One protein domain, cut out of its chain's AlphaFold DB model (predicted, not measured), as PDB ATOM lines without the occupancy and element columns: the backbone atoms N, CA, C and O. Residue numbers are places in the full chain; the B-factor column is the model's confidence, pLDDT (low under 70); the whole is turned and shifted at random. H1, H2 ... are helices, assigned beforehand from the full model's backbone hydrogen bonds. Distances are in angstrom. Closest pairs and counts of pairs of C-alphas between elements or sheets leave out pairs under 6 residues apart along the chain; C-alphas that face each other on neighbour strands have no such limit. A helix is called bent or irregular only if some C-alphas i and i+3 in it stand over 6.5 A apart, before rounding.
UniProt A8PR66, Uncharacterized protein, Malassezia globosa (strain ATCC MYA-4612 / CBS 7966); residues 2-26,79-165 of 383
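This is residues 2 to 26 and 79 to 165 of the 383 residues of an uncharacterized protein of Malassezia globosa (strain ATCC MYA-4612 / CBS 7966) (UniProt A8PR66). Four helices stand nearly lengthwise in an up-and-down bundle, each running against the one before it, with H1 and H4 at opposite corners of a four-cornered cross-section and H2 and H3 at the other two. A long loop, residues 101 to 121, swings out at the end of the bundle where H2 ends and H3 begins. The printed part has 112 residues with four named helices, H1, H2, H3 and H4 in that order, and no named strand; the class is all helix. The whole is compact, with a radius of gyration of the C-alphas of 14.2 A, and elongated, spanning 46 by 27 by 20 A.

H1, residues 2 to 19, and H2, residues 80 to 100, touch at a shallow tilt of 22 degrees, opposite ways; their closest C-alphas, those of Leu 13 and Leu 90, are 6.1 A apart. H3, residues 122 to 138, touches H1 at a shallow tilt of 17 degrees, the same way, and the closest C-alphas, of Leu 14 and Phe 134, are 7.4 A apart. H2 and H3 form a helical hairpin at 27 degrees, touching with residues 94 to 98 of H2 and 122 to 126 of H3 alone; the closest C-alphas, of Gln 98 and Arg 123, are 5.5 A apart. H4, residues 143 to 154, forms a helical hairpin with H3 at a shallow tilt of 5 degrees, with the C-alphas of Gly 135 and Tyr 146 closest at 7.0 A. H4 also touches H2, the same way at 23 degrees, through residues 149 to 153 of H4 and 88 to 95 of H2 alone; the closest C-alphas, of Cys 95 and Cys 153, are 5.1 A apart. H1 and H4 are only just apart, at 8.2 A. In H1, H2 and H4 every O i to N i+4 pair is within hydrogen-bond range; in H3, 10 of 13 are.

H1 begins at C-alpha 2 (197.399, 224.243, 286.342) and is 25.8 A long. H2, the longest helix, measures 30.1 A and ends at C-alpha 100 (200.308, 217.836, 291.828). H3 measures 21.5 A; it is neither bent nor irregular, but only just: C-alphas 131 and 134 are 6.3 A apart. H4 measures 16.0 A and ends at C-alpha 154 (214.192, 214.640, 287.789).

The two C-alphas farthest apart, of Val 26 and Val 116, are 47.1 A apart. Residues 27 to 78 are cut out, and C-alphas 26 and 79 are 8.2 A apart across the cut, in the link from H1 to H2. The link from H2 to H3 is long, 21 residues, and that from H3 to H4 is tight, 4 residues. The mean pLDDT of the printed part is 78.2; residue 2, residues 99 to 120 and residues 156 to 165 are under 70.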
ATOM      1  N   ALA A   2     196.026 224.722 286.088       69.12
ATOM      2  CA  ALA A   2     197.399 224.243 286.342       69.12
ATOM      3  C   ALA A   2     198.396 224.526 285.195       69.12
ATOM      4  O   ALA A   2     199.429 225.144 285.424       69.12
ATOM      5  N   ALA A   3     198.024 224.227 283.944       72.50
ATOM      6  CA  ALA A   3     198.875 224.500 282.779       72.50
ATOM      7  C   ALA A   3     199.222 225.989 282.561       72.50
ATOM      8  O   ALA A   3     200.292 226.305 282.047       72.50
ATOM      9  N   VAL A   4     198.332 226.919 282.938       78.88
ATOM     10  CA  VAL A   4     198.607 228.366 282.830       78.88
ATOM     11  C   VAL A   4     199.634 228.772 283.881       78.88
ATOM     12  O   VAL A   4     200.602 229.451 283.558       78.88
ATOM     13  N   HIS A   5     199.464 228.277 285.106       82.38
ATOM     14  CA  HIS A   5     200.377 228.561 286.206       82.38
ATOM     15  C   HIS A   5     201.759 227.923 285.991       82.38
ATOM     16  O   HIS A   5     202.779 228.547 286.255       82.38
ATOM     17  N   CYS A   6     201.818 226.723 285.403       84.75
ATOM     18  CA  CYS A   6     203.079 226.087 285.019       84.75
ATOM     19  C   CYS A   6     203.862 226.937 284.004       84.75
ATOM     20  O   CYS A   6     205.054 227.175 284.182       84.75
ATOM     21  N   ARG A   7     203.187 227.474 282.976       87.75
ATOM     22  CA  ARG A   7     203.818 228.374 281.993       87.75
ATOM     23  C   ARG A   7     204.285 229.687 282.611       87.75
ATOM     24  O   ARG A   7     205.333 230.197 282.233       87.75
ATOM     25  N   GLU A   8     203.521 230.231 283.549       91.50
ATOM     26  CA  GLU A   8     203.899 231.437 284.284       91.50
ATOM     27  C   GLU A   8     205.187 231.217 285.089       91.50
ATOM     28  O   GLU A   8     206.133 231.990 284.943       91.50
ATOM     29  N   VAL A   9     205.273 230.115 285.841       91.44
ATOM     30  CA  VAL A   9     206.481 229.746 286.596       91.44
ATOM     31  C   VAL A   9     207.672 229.514 285.659       91.44
ATOM     32  O   VAL A   9     208.770 229.987 285.941       91.44
ATOM     33  N   GLN A  10     207.471 228.858 284.509       91.94
ATOM     34  CA  GLN A  10     208.520 228.692 283.491       91.94
ATOM     35  C   GLN A  10     209.059 230.039 282.992       91.94
ATOM     36  O   GLN A  10     210.271 230.220 282.901       91.94
ATOM     37  N   LEU A  11     208.177 230.997 282.691       93.81
ATOM     38  CA  LEU A  11     208.574 232.333 282.241       93.81
ATOM     39  C   LEU A  11     209.321 233.104 283.331       93.81
ATOM     40  O   LEU A  11     210.360 233.695 283.050       93.81
ATOM     41  N   GLN A  12     208.834 233.064 284.572       93.94
ATOM     42  CA  GLN A  12     209.515 233.686 285.709       93.94
ATOM     43  C   GLN A  12     210.913 233.094 285.903       93.94
ATOM     44  O   GLN A  12     211.877 233.834 286.086       93.94
ATOM     45  N   LEU A  13     211.049 231.773 285.775       94.06
ATOM     46  CA  LEU A  13     212.331 231.087 285.891       94.06
ATOM     47  C   LEU A  13     213.304 231.492 284.772       94.06
ATOM     48  O   LEU A  13     214.484 231.699 285.047       94.06
ATOM     49  N   LEU A  14     212.822 231.686 283.538       94.31
ATOM     50  CA  LEU A  14     213.634 232.220 282.437       94.31
ATOM     51  C   LEU A  14     214.089 233.661 282.697       94.31
ATOM     52  O   LEU A  14     215.236 233.987 282.407       94.31
ATOM     53  N   ILE A  15     213.221 234.516 283.246       94.25
ATOM     54  CA  ILE A  15     213.562 235.911 283.567       94.25
ATOM     55  C   ILE A  15     214.620 235.959 284.672       94.25
ATOM     56  O   ILE A  15     215.617 236.664 284.548       94.25
ATOM     57  N   VAL A  16     214.439 235.182 285.740       93.44
ATOM     58  CA  VAL A  16     215.395 235.120 286.853       93.44
ATOM     59  C   VAL A  16     216.737 234.541 286.395       93.44
ATOM     60  O   VAL A  16     217.786 235.086 286.738       93.44
ATOM     61  N   ALA A  17     216.722 233.493 285.565       92.44
ATOM     62  CA  ALA A  17     217.929 232.945 284.946       92.44
ATOM     63  C   ALA A  17     218.625 233.958 284.032       92.44
ATOM     64  O   ALA A  17     219.848 234.046 284.036       92.44
ATOM     65  N   TRP A  18     217.871 234.774 283.298       93.81
ATOM     66  CA  TRP A  18     218.447 235.851 282.501       93.81
ATOM     67  C   TRP A  18     219.111 236.932 283.364       93.81
ATOM     68  O   TRP A  18     220.168 237.435 283.002       93.81
ATOM     69  N   LEU A  19     218.537 237.265 284.522       92.88
ATOM     70  CA  LEU A  19     219.068 238.291 285.427       92.88
ATOM     71  C   LEU A  19     220.308 237.831 286.213       92.88
ATOM     72  O   LEU A  19     221.176 238.648 286.515       92.88
ATOM     73  N   LEU A  20     220.418 236.538 286.532       90.06
ATOM     74  CA  LEU A  20     221.481 235.966 287.378       90.06
ATOM     75  C   LEU A  20     222.921 236.303 286.931       90.06
ATOM     76  O   LEU A  20     223.735 236.631 287.795       90.06
ATOM     77  N   PRO A  21     223.269 236.259 285.631       88.38
ATOM     78  CA  PRO A  21     224.582 236.675 285.135       88.38
ATOM     79  C   PRO A  21     224.839 238.185 285.214       88.38
ATOM     80  O   PRO A  21     225.995 238.601 285.188       88.38
ATOM     81  N   HIS A  22     223.785 239.004 285.268       87.50
ATOM     82  CA  HIS A  22     223.880 240.466 285.235       87.50
ATOM     83  C   HIS A  22     224.003 241.098 286.623       87.50
ATOM     84  O   HIS A  22     224.416 242.253 286.729       87.50
ATOM     85  N   VAL A  23     223.678 240.359 287.685       86.81
ATOM     86  CA  VAL A  23     223.859 240.834 289.057       86.81
ATOM     87  C   VAL A  23     225.293 240.541 289.502       86.81
ATOM     88  O   VAL A  23     225.715 239.380 289.471       86.81
ATOM     89  N   PRO A  24     226.068 241.557 289.926       79.31
ATOM     90  CA  PRO A  24     227.415 241.332 290.416       79.31
ATOM     91  C   PRO A  24     227.361 240.395 291.621       79.31
ATOM     92  O   PRO A  24     226.662 240.646 292.606       79.31
ATOM     93  N   LYS A  25     228.124 239.303 291.544       79.06
ATOM     94  CA  LYS A  25     228.412 238.464 292.705       79.06
ATOM     95  C   LYS A  25     229.295 239.295 293.616       79.06
ATOM     96  O   LYS A  25     230.507 239.325 293.422       79.06
ATOM     97  N   VAL A  26     228.692 240.018 294.554       74.06
ATOM     98  CA  VAL A  26     229.454 240.632 295.636       74.06
ATOM     99  C   VAL A  26     230.102 239.458 296.365       74.06
ATOM    100  O   VAL A  26     229.369 238.620 296.894       74.06
ATOM    101  N   THR A  79     219.978 241.624 295.258       88.50
ATOM    102  CA  THR A  79     221.262 240.972 295.502       88.50
ATOM    103  C   THR A  79     221.304 239.624 294.795       88.50
ATOM    104  O   THR A  79     220.269 238.976 294.604       88.50
ATOM    105  N   TYR A  80     222.505 239.167 294.440       88.31
ATOM    106  CA  TYR A  80     222.691 237.869 293.788       88.31
ATOM    107  C   TYR A  80     222.077 236.725 294.611       88.31
ATOM    108  O   TYR A  80     221.397 235.865 294.054       88.31
ATOM    109  N   ASP A  81     222.236 236.757 295.937       88.06
ATOM    110  CA  ASP A  81     221.703 235.731 296.837       88.06
ATOM    111  C   ASP A  81     220.172 235.729 296.876       88.06
ATOM    112  O   ASP A  81     219.559 234.663 296.831       88.06
ATOM    113  N   SER A  82     219.539 236.909 296.878       90.81
ATOM    114  CA  SER A  82     218.073 237.011 296.810       90.81
ATOM    115  C   SER A  82     217.519 236.461 295.493       90.81
ATOM    116  O   SER A  82     216.526 235.731 295.485       90.81
ATOM    117  N   LEU A  83     218.201 236.738 294.379       91.50
ATOM    118  CA  LEU A  83     217.809 236.273 293.054       91.50
ATOM    119  C   LEU A  83     218.034 234.762 292.897       91.50
ATOM    120  O   LEU A  83     217.206 234.065 292.311       91.50
ATOM    121  N   ARG A  84     219.121 234.236 293.470       91.81
ATOM    122  CA  ARG A  84     219.397 232.798 293.536       91.81
ATOM    123  C   ARG A  84     218.362 232.067 294.395       91.81
ATOM    124  O   ARG A  84     217.869 231.024 293.980       91.81
ATOM    125  N   ALA A  85     217.988 232.622 295.546       91.00
ATOM    126  CA  ALA A  85     216.932 232.060 296.384       91.00
ATOM    127  C   ALA A  85     215.577 232.050 295.656       91.00
ATOM    128  O   ALA A  85     214.855 231.053 295.701       91.00
ATOM    129  N   LEU A  86     215.258 233.122 294.920       93.19
ATOM    130  CA  LEU A  86     214.061 233.182 294.080       93.19
ATOM    131  C   LEU A  86     214.094 232.121 292.971       93.19
ATOM    132  O   LEU A  86     213.096 231.438 292.753       93.19
ATOM    133  N   TYR A  87     215.238 231.943 292.307       94.50
ATOM    134  CA  TYR A  87     215.424 230.883 291.317       94.50
ATOM    135  C   TYR A  87     215.140 229.500 291.912       94.50
ATOM    136  O   TYR A  87     214.387 228.714 291.338       94.50
ATOM    137  N   GLU A  88     215.713 229.206 293.081       93.94
ATOM    138  CA  GLU A  88     215.527 227.919 293.745       93.94
ATOM    139  C   GLU A  88     214.072 227.676 294.154       93.94
ATOM    140  O   GLU A  88     213.591 226.553 293.979       93.94
ATOM    141  N   ALA A  89     213.369 228.712 294.622       93.75
ATOM    142  CA  ALA A  89     211.951 228.645 294.969       93.75
ATOM    143  C   ALA A  89     211.059 228.410 293.738       93.75
ATOM    144  O   ALA A  89     210.143 227.589 293.789       93.75
ATOM    145  N   LEU A  90     211.344 229.075 292.615       92.38
ATOM    146  CA  LEU A  90     210.631 228.857 291.351       92.38
ATOM    147  C   LEU A  90     210.880 227.446 290.800       92.38
ATOM    148  O   LEU A  90     209.956 226.804 290.300       92.38
ATOM    149  N   ALA A  91     212.104 226.930 290.931       91.62
ATOM    150  CA  ALA A  91     212.426 225.555 290.558       91.62
ATOM    151  C   ALA A  91     211.650 224.535 291.415       91.62
ATOM    152  O   ALA A  91     211.137 223.549 290.881       91.62
ATOM    153  N   ASP A  92     211.506 224.788 292.721       90.94
ATOM    154  CA  ASP A  92     210.685 223.954 293.607       90.94
ATOM    155  C   ASP A  92     209.204 224.014 293.228       90.94
ATOM    156  O   ASP A  92     208.548 222.978 293.150       90.94
ATOM    157  N   GLN A  93     208.676 225.203 292.923       90.00
ATOM    158  CA  GLN A  93     207.297 225.364 292.461       90.00
ATOM    159  C   GLN A  93     207.037 224.608 291.157       90.00
ATOM    160  O   GLN A  93     206.034 223.904 291.051       90.00
ATOM    161  N   LEU A  94     207.954 224.693 290.189       87.12
ATOM    162  CA  LEU A  94     207.861 223.945 288.937       87.12
ATOM    163  C   LEU A  94     207.802 222.433 289.202       87.12
ATOM    164  O   LEU A  94     207.016 221.724 288.575       87.12
ATOM    165  N   CYS A  95     208.613 221.944 290.138       84.62
ATOM    166  CA  CYS A  95     208.653 220.538 290.522       84.62
ATOM    167  C   CYS A  95     207.368 220.095 291.252       84.62
ATOM    168  O   CYS A  95     206.761 219.077 290.915       84.62
ATOM    169  N   LEU A  96     206.883 220.892 292.204       84.62
ATOM    170  CA  LEU A  96     205.644 220.622 292.937       84.62
ATOM    171  C   LEU A  96     204.414 220.622 292.025       84.62
ATOM    172  O   LEU A  96     203.540 219.767 292.183       84.62
ATOM    173  N   LEU A  97     204.358 221.529 291.047       79.06
ATOM    174  CA  LEU A  97     203.285 221.555 290.054       79.06
ATOM    175  C   LEU A  97     203.244 220.246 289.256       79.06
ATOM    176  O   LEU A  97     202.181 219.629 289.164       79.06
ATOM    177  N   GLN A  98     204.404 219.740 288.827       76.31
ATOM    178  CA  GLN A  98     204.515 218.446 288.142       76.31
ATOM    179  C   GLN A  98     204.025 217.267 288.998       76.31
ATOM    180  O   GLN A  98     203.414 216.328 288.475       76.31
ATOM    181  N   PHE A  99     204.271 217.286 290.311       69.31
ATOM    182  CA  PHE A  99     203.765 216.258 291.226       69.31
ATOM    183  C   PHE A  99     202.260 216.374 291.470       69.31
ATOM    184  O   PHE A  99     201.568 215.356 291.498       69.31
ATOM    185  N   SER A 100     201.736 217.595 291.587       66.69
ATOM    186  CA  SER A 100     200.308 217.836 291.828       66.69
ATOM    187  C   SER A 100     199.418 217.349 290.678       66.69
ATOM    188  O   SER A 100     198.335 216.818 290.918       66.69
ATOM    189  N   ALA A 101     199.907 217.424 289.436       60.62
ATOM    190  CA  ALA A 101     199.211 216.899 288.263       60.62
ATOM    191  C   ALA A 101     199.279 215.366 288.135       60.62
ATOM    192  O   ALA A 101     198.542 214.776 287.347       60.62
ATOM    193  N   THR A 102     200.142 214.703 288.913       56.09
ATOM    194  CA  THR A 102     200.450 213.269 288.796       56.09
ATOM    195  C   THR A 102     200.329 212.533 290.132       56.09
ATOM    196  O   THR A 102     201.141 211.668 290.446       56.09
ATOM    197  N   LEU A 103     199.263 212.796 290.898       53.62
ATOM    198  CA  LEU A 103     198.884 212.003 292.086       53.62
ATOM    199  C   LEU A 103     198.522 210.532 291.768       53.62
ATOM    200  O   LEU A 103     198.030 209.797 292.623       53.62
ATOM    201  N   THR A 104     198.753 210.077 290.538       49.84
ATOM    202  CA  THR A 104     198.651 208.675 290.143       49.84
ATOM    203  C   THR A 104     199.858 207.908 290.703       49.84
ATOM    204  O   THR A 104     200.986 208.376 290.551       49.84
ATOM    205  N   PRO A 105     199.673 206.724 291.316       48.00
ATOM    206  CA  PRO A 105     200.726 205.960 291.993       48.00
ATOM    207  C   PRO A 105     201.677 205.251 291.011       48.00
ATOM    208  O   PRO A 105     202.006 204.078 291.172       48.00
ATOM    209  N   CYS A 106     202.126 205.938 289.963       48.34
ATOM    210  CA  CYS A 106     203.214 205.453 289.136       48.34
ATOM    211  C   CYS A 106     204.525 205.911 289.764       48.34
ATOM    212  O   CYS A 106     204.749 207.103 289.984       48.34
ATOM    213  N   ALA A 107     205.371 204.925 290.063       49.88
ATOM    214  CA  ALA A 107     206.722 205.089 290.565       49.88
ATOM    215  C   ALA A 107     207.486 206.193 289.813       49.88
ATOM    216  O   ALA A 107     207.143 206.574 288.691       49.88
ATOM    217  N   TRP A 108     208.545 206.689 290.448       55.31
ATOM    218  CA  TRP A 108     209.435 207.780 290.036       55.31
ATOM    219  C   TRP A 108     210.239 207.459 288.758       55.31
ATOM    220  O   TRP A 108     211.423 207.751 288.649       55.31
ATOM    221  N   VAL A 109     209.621 206.808 287.780       54.81
ATOM    222  CA  VAL A 109     210.250 206.303 286.572       54.81
ATOM    223  C   VAL A 109     210.354 207.451 285.588       54.81
ATOM    224  O   VAL A 109     209.412 207.721 284.857       54.81
ATOM    225  N   PHE A 110     211.439 208.213 285.641       54.72
ATOM    226  CA  PHE A 110     211.660 209.337 284.737       54.72
ATOM    227  C   PHE A 110     211.975 208.889 283.309       54.72
ATOM    228  O   PHE A 110     212.565 207.837 283.085       54.72
ATOM    229  N   GLY A 111     211.539 209.697 282.340       55.00
ATOM    230  CA  GLY A 111     211.652 209.404 280.916       55.00
ATOM    231  C   GLY A 111     210.307 209.086 280.265       55.00
ATOM    232  O   GLY A 111     209.533 208.245 280.723       55.00
ATOM    233  N   SER A 112     210.058 209.742 279.133       55.31
ATOM    234  CA  SER A 112     208.850 209.586 278.321       55.31
ATOM    235  C   SER A 112     208.617 208.139 277.854       55.31
ATOM    236  O   SER A 112     207.516 207.809 277.433       55.31
ATOM    237  N   GLY A 113     209.636 207.273 277.870       52.88
ATOM    238  CA  GLY A 113     209.531 205.884 277.407       52.88
ATOM    239  C   GLY A 113     208.949 204.902 278.427       52.88
ATOM    240  O   GLY A 113     208.431 203.866 278.030       52.88
ATOM    241  N   ALA A 114     209.019 205.214 279.723       54.69
ATOM    242  CA  ALA A 114     208.768 204.237 280.782       54.69
ATOM    243  C   ALA A 114     207.484 204.506 281.593       54.69
ATOM    244  O   ALA A 114     207.144 203.741 282.495       54.69
ATOM    245  N   ARG A 115     206.745 205.573 281.256       63.34
ATOM    246  CA  ARG A 115     205.451 205.929 281.861       63.34
ATOM    247  C   ARG A 115     204.333 205.878 280.822       63.34
ATOM    248  O   ARG A 115     204.545 206.192 279.652       63.34
ATOM    249  N   VAL A 116     203.127 205.506 281.256       60.38
ATOM    250  CA  VAL A 116     201.917 205.624 280.430       60.38
ATOM    251  C   VAL A 116     201.664 207.111 280.195       60.38
ATOM    252  O   VAL A 116     201.289 207.830 281.117       60.38
ATOM    253  N   LYS A 117     201.909 207.579 278.967       64.12
ATOM    254  CA  LYS A 117     201.718 208.987 278.605       64.12
ATOM    255  C   LYS A 117     200.236 209.329 278.651       64.12
ATOM    256  O   LYS A 117     199.454 208.818 277.848       64.12
ATOM    257  N   THR A 118     199.858 210.232 279.545       65.31
ATOM    258  CA  THR A 118     198.591 210.945 279.411       65.31
ATOM    259  C   THR A 118     198.710 211.950 278.262       65.31
ATOM    260  O   THR A 118     199.804 212.328 277.831       65.31
ATOM    261  N   LEU A 119     197.572 212.355 277.696       61.22
ATOM    262  CA  LEU A 119     197.535 213.240 276.525       61.22
ATOM    263  C   LEU A 119     198.195 214.610 276.811       61.22
ATOM    264  O   LEU A 119     198.702 215.235 275.882       61.22
ATOM    265  N   GLN A 120     198.273 214.991 278.093       66.75
ATOM    266  CA  GLN A 120     198.930 216.184 278.627       66.75
ATOM    267  C   GLN A 120     199.788 215.801 279.853       66.75
ATOM    268  O   GLN A 120     199.360 215.952 280.996       66.75
ATOM    269  N   ASP A 121     200.967 215.223 279.621       74.44
ATOM    270  CA  ASP A 121     201.896 214.865 280.700       74.44
ATOM    271  C   ASP A 121     202.775 216.074 281.056       74.44
ATOM    272  O   ASP A 121     203.753 216.374 280.367       74.44
ATOM    273  N   GLU A 122     202.420 216.773 282.138       76.88
ATOM    274  CA  GLU A 122     203.150 217.954 282.620       76.88
ATOM    275  C   GLU A 122     204.615 217.640 282.975       76.88
ATOM    276  O   GLU A 122     205.476 218.518 282.883       76.88
ATOM    277  N   ARG A 123     204.941 216.381 283.314       75.38
ATOM    278  CA  ARG A 123     206.333 215.964 283.551       75.38
ATOM    279  C   ARG A 123     207.136 215.917 282.256       75.38
ATOM    280  O   ARG A 123     208.299 216.310 282.256       75.38
ATOM    281  N   ASP A 124     206.533 215.440 281.167       78.19
ATOM    282  CA  ASP A 124     207.174 215.423 279.844       78.19
ATOM    283  C   ASP A 124     207.387 216.869 279.369       78.19
ATOM    284  O   ASP A 124     208.472 217.209 278.908       78.19
ATOM    285  N   GLU A 125     206.406 217.760 279.567       80.88
ATOM    286  CA  GLU A 125     206.546 219.192 279.256       80.88
ATOM    287  C   GLU A 125     207.686 219.865 280.030       80.88
ATOM    288  O   GLU A 125     208.476 220.598 279.435       80.88
ATOM    289  N   ALA A 126     207.825 219.591 281.329       82.31
ATOM    290  CA  ALA A 126     208.935 220.113 282.121       82.31
ATOM    291  C   ALA A 126     210.295 219.559 281.668       82.31
ATOM    292  O   ALA A 126     211.300 220.275 281.673       82.31
ATOM    293  N   GLN A 127     210.328 218.298 281.234       84.12
ATOM    294  CA  GLN A 127     211.513 217.673 280.658       84.12
ATOM    295  C   GLN A 127     211.913 218.343 279.336       84.12
ATOM    296  O   GLN A 127     213.089 218.662 279.148       84.12
ATOM    297  N   TRP A 128     210.941 218.629 278.463       84.56
ATOM    298  CA  TRP A 128     211.142 219.401 277.234       84.56
ATOM    299  C   TRP A 128     211.607 220.825 277.525       84.56
ATOM    300  O   TRP A 128     212.557 221.294 276.909       84.56
ATOM    301  N   PHE A 129     210.999 221.496 278.501       87.62
ATOM    302  CA  PHE A 129     211.412 222.830 278.925       87.62
ATOM    303  C   PHE A 129     212.873 222.846 279.400       87.62
ATOM    304  O   PHE A 129     213.660 223.676 278.945       87.62
ATOM    305  N   CYS A 130     213.272 221.898 280.253       87.88
ATOM    306  CA  CYS A 130     214.647 221.817 280.742       87.88
ATOM    307  C   CYS A 130     215.648 221.474 279.626       87.88
ATOM    308  O   CYS A 130     216.753 222.009 279.614       87.88
ATOM    309  N   ALA A 131     215.305 220.582 278.695       85.38
ATOM    310  CA  ALA A 131     216.216 220.169 277.628       85.38
ATOM    311  C   ALA A 131     216.315 221.207 276.496       85.38
ATOM    312  O   ALA A 131     217.409 221.676 276.187       85.38
ATOM    313  N   ASP A 132     215.179 221.591 275.911       86.00
ATOM    314  CA  ASP A 132     215.137 222.365 274.667       86.00
ATOM    315  C   ASP A 132     215.161 223.875 274.905       86.00
ATOM    316  O   ASP A 132     215.701 224.607 274.079       86.00
ATOM    317  N   VAL A 133     214.578 224.363 276.006       89.38
ATOM    318  CA  VAL A 133     214.480 225.807 276.274       89.38
ATOM    319  C   VAL A 133     215.593 226.248 277.210       89.38
ATOM    320  O   VAL A 133     216.435 227.052 276.824       89.38
ATOM    321  N   PHE A 134     215.628 225.712 278.429       88.69
ATOM    322  CA  PHE A 134     216.595 226.142 279.435       88.69
ATOM    323  C   PHE A 134     218.009 225.651 279.108       88.69
ATOM    324  O   PHE A 134     218.964 226.420 279.168       88.69
ATOM    325  N   GLY A 135     218.150 224.383 278.712       87.31
ATOM    326  CA  GLY A 135     219.441 223.798 278.356       87.31
ATOM    327  C   GLY A 135     220.095 224.485 277.155       87.31
ATOM    328  O   GLY A 135     221.285 224.774 277.191       87.31
ATOM    329  N   SER A 136     219.327 224.818 276.116       87.75
ATOM    330  CA  SER A 136     219.876 225.473 274.918       87.75
ATOM    331  C   SER A 136     220.336 226.914 275.158       87.75
ATOM    332  O   SER A 136     221.222 227.392 274.454       87.75
ATOM    333  N   THR A 137     219.745 227.602 276.138       88.94
ATOM    334  CA  THR A 137     219.993 229.027 276.396       88.94
ATOM    335  C   THR A 137     220.955 229.268 277.555       88.94
ATOM    336  O   THR A 137     221.815 230.138 277.449       88.94
ATOM    337  N   TYR A 138     220.846 228.491 278.636       90.50
ATOM    338  CA  TYR A 138     221.541 228.765 279.895       90.50
ATOM    339  C   TYR A 138     222.528 227.681 280.329       90.50
ATOM    340  O   TYR A 138     223.267 227.918 281.282       90.50
ATOM    341  N   ALA A 139     222.616 226.523 279.662       86.69
ATOM    342  CA  ALA A 139     223.557 225.479 280.092       86.69
ATOM    343  C   ALA A 139     225.025 225.941 280.048       86.69
ATOM    344  O   ALA A 139     225.819 225.524 280.887       86.69
ATOM    345  N   SER A 140     225.386 226.822 279.109       88.50
ATOM    346  CA  SER A 140     226.742 227.373 279.001       88.50
ATOM    347  C   SER A 140     227.017 228.512 279.984       88.50
ATOM    348  O   SER A 140     228.143 228.650 280.452       88.50
ATOM    349  N   SER A 141     226.019 229.345 280.299       90.25
ATOM    350  CA  SER A 141     226.188 230.521 281.165       90.25
ATOM    351  C   SER A 141     225.939 230.231 282.646       90.25
ATOM    352  O   SER A 141     226.535 230.874 283.507       90.25
ATOM    353  N   LEU A 142     225.051 229.283 282.947       90.50
ATOM    354  CA  LEU A 142     224.577 228.933 284.287       90.50
ATOM    355  C   LEU A 142     224.540 227.401 284.478       90.50
ATOM    356  O   LEU A 142     223.470 226.818 284.691       90.50
ATOM    357  N   PRO A 143     225.697 226.714 284.403       89.75
ATOM    358  CA  PRO A 143     225.742 225.254 284.478       89.75
ATOM    359  C   PRO A 143     225.254 224.723 285.833       89.75
ATOM    360  O   PRO A 143     224.515 223.744 285.884       89.75
ATOM    361  N   LYS A 144     225.592 225.405 286.937       89.88
ATOM    362  CA  LYS A 144     225.199 224.988 288.293       89.88
ATOM    363  C   LYS A 144     223.692 225.099 288.497       89.88
ATOM    364  O   LYS A 144     223.062 224.206 289.048       89.88
ATOM    365  N   GLU A 145     223.109 226.207 288.062       91.25
ATOM    366  CA  GLU A 145     221.678 226.460 288.183       91.25
ATOM    367  C   GLU A 145     220.883 225.494 287.293       91.25
ATOM    368  O   GLU A 145     219.831 225.002 287.711       91.25
ATOM    369  N   TYR A 146     221.413 225.154 286.112       90.00
ATOM    370  CA  TYR A 146     220.846 224.123 285.249       90.00
ATOM    371  C   TYR A 146     220.864 222.734 285.902       90.00
ATOM    372  O   TYR A 146     219.848 222.035 285.902       90.00
ATOM    373  N   GLU A 147     221.988 222.344 286.504       88.12
ATOM    374  CA  GLU A 147     222.109 221.086 287.246       88.12
ATOM    375  C   GLU A 147     221.137 221.024 288.427       88.12
ATOM    376  O   GLU A 147     220.459 220.012 288.596       88.12
ATOM    377  N   ILE A 148     221.000 222.111 289.195       88.81
ATOM    378  CA  ILE A 148     220.042 222.205 290.308       88.81
ATOM    379  C   ILE A 148     218.611 222.011 289.806       88.81
ATOM    380  O   ILE A 148     217.861 221.228 290.388       88.81
ATOM    381  N   LEU A 149     218.227 222.681 288.716       89.06
ATOM    382  CA  LEU A 149     216.885 222.550 288.146       89.06
ATOM    383  C   LEU A 149     216.602 221.109 287.719       89.06
ATOM    384  O   LEU A 149     215.543 220.565 288.041       89.06
ATOM    385  N   ARG A 150     217.558 220.465 287.038       86.38
ATOM    386  CA  ARG A 150     217.416 219.063 286.628       86.38
ATOM    387  C   ARG A 150     217.382 218.116 287.815       86.38
ATOM    388  O   ARG A 150     216.561 217.205 287.829       86.38
ATOM    389  N   PHE A 151     218.229 218.337 288.810       85.19
ATOM    390  CA  PHE A 151     218.255 217.537 290.025       85.19
ATOM    391  C   PHE A 151     216.930 217.643 290.785       85.19
ATOM    392  O   PHE A 151     216.380 216.622 291.187       85.19
ATOM    393  N   LYS A 152     216.373 218.851 290.921       84.56
ATOM    394  CA  LYS A 152     215.083 219.072 291.582       84.56
ATOM    395  C   LYS A 152     213.924 218.437 290.816       84.56
ATOM    396  O   LYS A 152     213.086 217.794 291.435       84.56
ATOM    397  N   CYS A 153     213.876 218.584 289.491       80.88
ATOM    398  CA  CYS A 153     212.752 218.091 288.687       80.88
ATOM    399  C   CYS A 153     212.812 216.586 288.400       80.88
ATOM    400  O   CYS A 153     211.769 215.950 288.264       80.88
ATOM    401  N   PHE A 154     214.012 216.012 288.274       78.06
ATOM    402  CA  PHE A 154     214.192 214.640 287.789       78.06
ATOM    403  C   PHE A 154     214.930 213.730 288.776       78.06
ATOM    404  O   PHE A 154     214.771 212.520 288.704       78.06
ATOM    405  N   GLY A 155     215.667 214.269 289.745       73.31
ATOM    406  CA  GLY A 155     216.493 213.490 290.668       73.31
ATOM    407  C   GLY A 155     217.896 213.172 290.122       73.31
ATOM    408  O   GLY A 155     218.199 213.427 288.950       73.31
ATOM    409  N   PRO A 156     218.793 212.642 290.975       64.12
ATOM    410  CA  PRO A 156     220.169 212.320 290.598       64.12
ATOM    411  C   PRO A 156     220.237 211.207 289.543       64.12
ATOM    412  O   PRO A 156     219.569 210.185 289.669       64.12
ATOM    413  N   GLY A 157     221.088 211.387 288.526       54.34
ATOM    414  CA  GLY A 157     221.416 210.347 287.535       54.34
ATOM    415  C   GLY A 157     220.596 210.356 286.237       54.34
ATOM    416  O   GLY A 157     220.840 209.531 285.366       54.34
ATOM    417  N   LEU A 158     219.664 211.298 286.059       57.91
ATOM    418  CA  LEU A 158     218.847 211.442 284.836       57.91
ATOM    419  C   LEU A 158     219.371 212.538 283.896       57.91
ATOM    420  O   LEU A 158     218.620 213.241 283.209       57.91
ATOM    421  N   THR A 159     220.690 212.712 283.874       53.38
ATOM    422  CA  THR A 159     221.383 213.646 282.979       53.38
ATOM    423  C   THR A 159     221.223 213.236 281.511       53.38
ATOM    424  O   THR A 159     221.037 214.103 280.657       53.38
ATOM    425  N   GLU A 160     221.162 211.932 281.224       51.50
ATOM    426  CA  GLU A 160     221.162 211.385 279.856       51.50
ATOM    427  C   GLU A 160     219.779 211.063 279.282       51.50
ATOM    428  O   GLU A 160     219.623 210.925 278.069       51.50
ATOM    429  N   THR A 161     218.737 210.984 280.111       52.12
ATOM    430  CA  THR A 161     217.377 210.783 279.608       52.12
ATOM    431  C   THR A 161     216.835 212.109 279.095       52.12
ATOM    432  O   THR A 161     216.022 212.767 279.742       52.12
ATOM    433  N   THR A 162     217.293 212.546 277.927       53.28
ATOM    434  CA  THR A 162     216.505 213.456 277.097       53.28
ATOM    435  C   THR A 162     215.191 212.759 276.746       53.28
ATOM    436  O   THR A 162     215.202 211.556 276.457       53.28
ATOM    437  N   PRO A 163     214.050 213.461 276.792       54.34
ATOM    438  CA  PRO A 163     212.775 212.857 276.452       54.34
ATOM    439  C   PRO A 163     212.875 212.330 275.020       54.34
ATOM    440  O   PRO A 163     213.428 212.996 274.141       54.34
ATOM    441  N   THR A 164     212.406 211.102 274.774       52.47
ATOM    442  CA  THR A 164     212.411 210.541 273.420       52.47
ATOM    443  C   THR A 164     211.597 211.490 272.559       52.47
ATOM    444  O   THR A 164     210.377 211.575 272.737       52.47
ATOM    445  N   ARG A 165     212.281 212.240 271.680       50.78
ATOM    446  CA  ARG A 165     211.682 213.242 270.797       50.78
ATOM    447  C   ARG A 165     210.397 212.672 270.258       50.78
ATOM    448  O   ARG A 165     210.432 211.655 269.563       50.78
TER     449      ARG A 165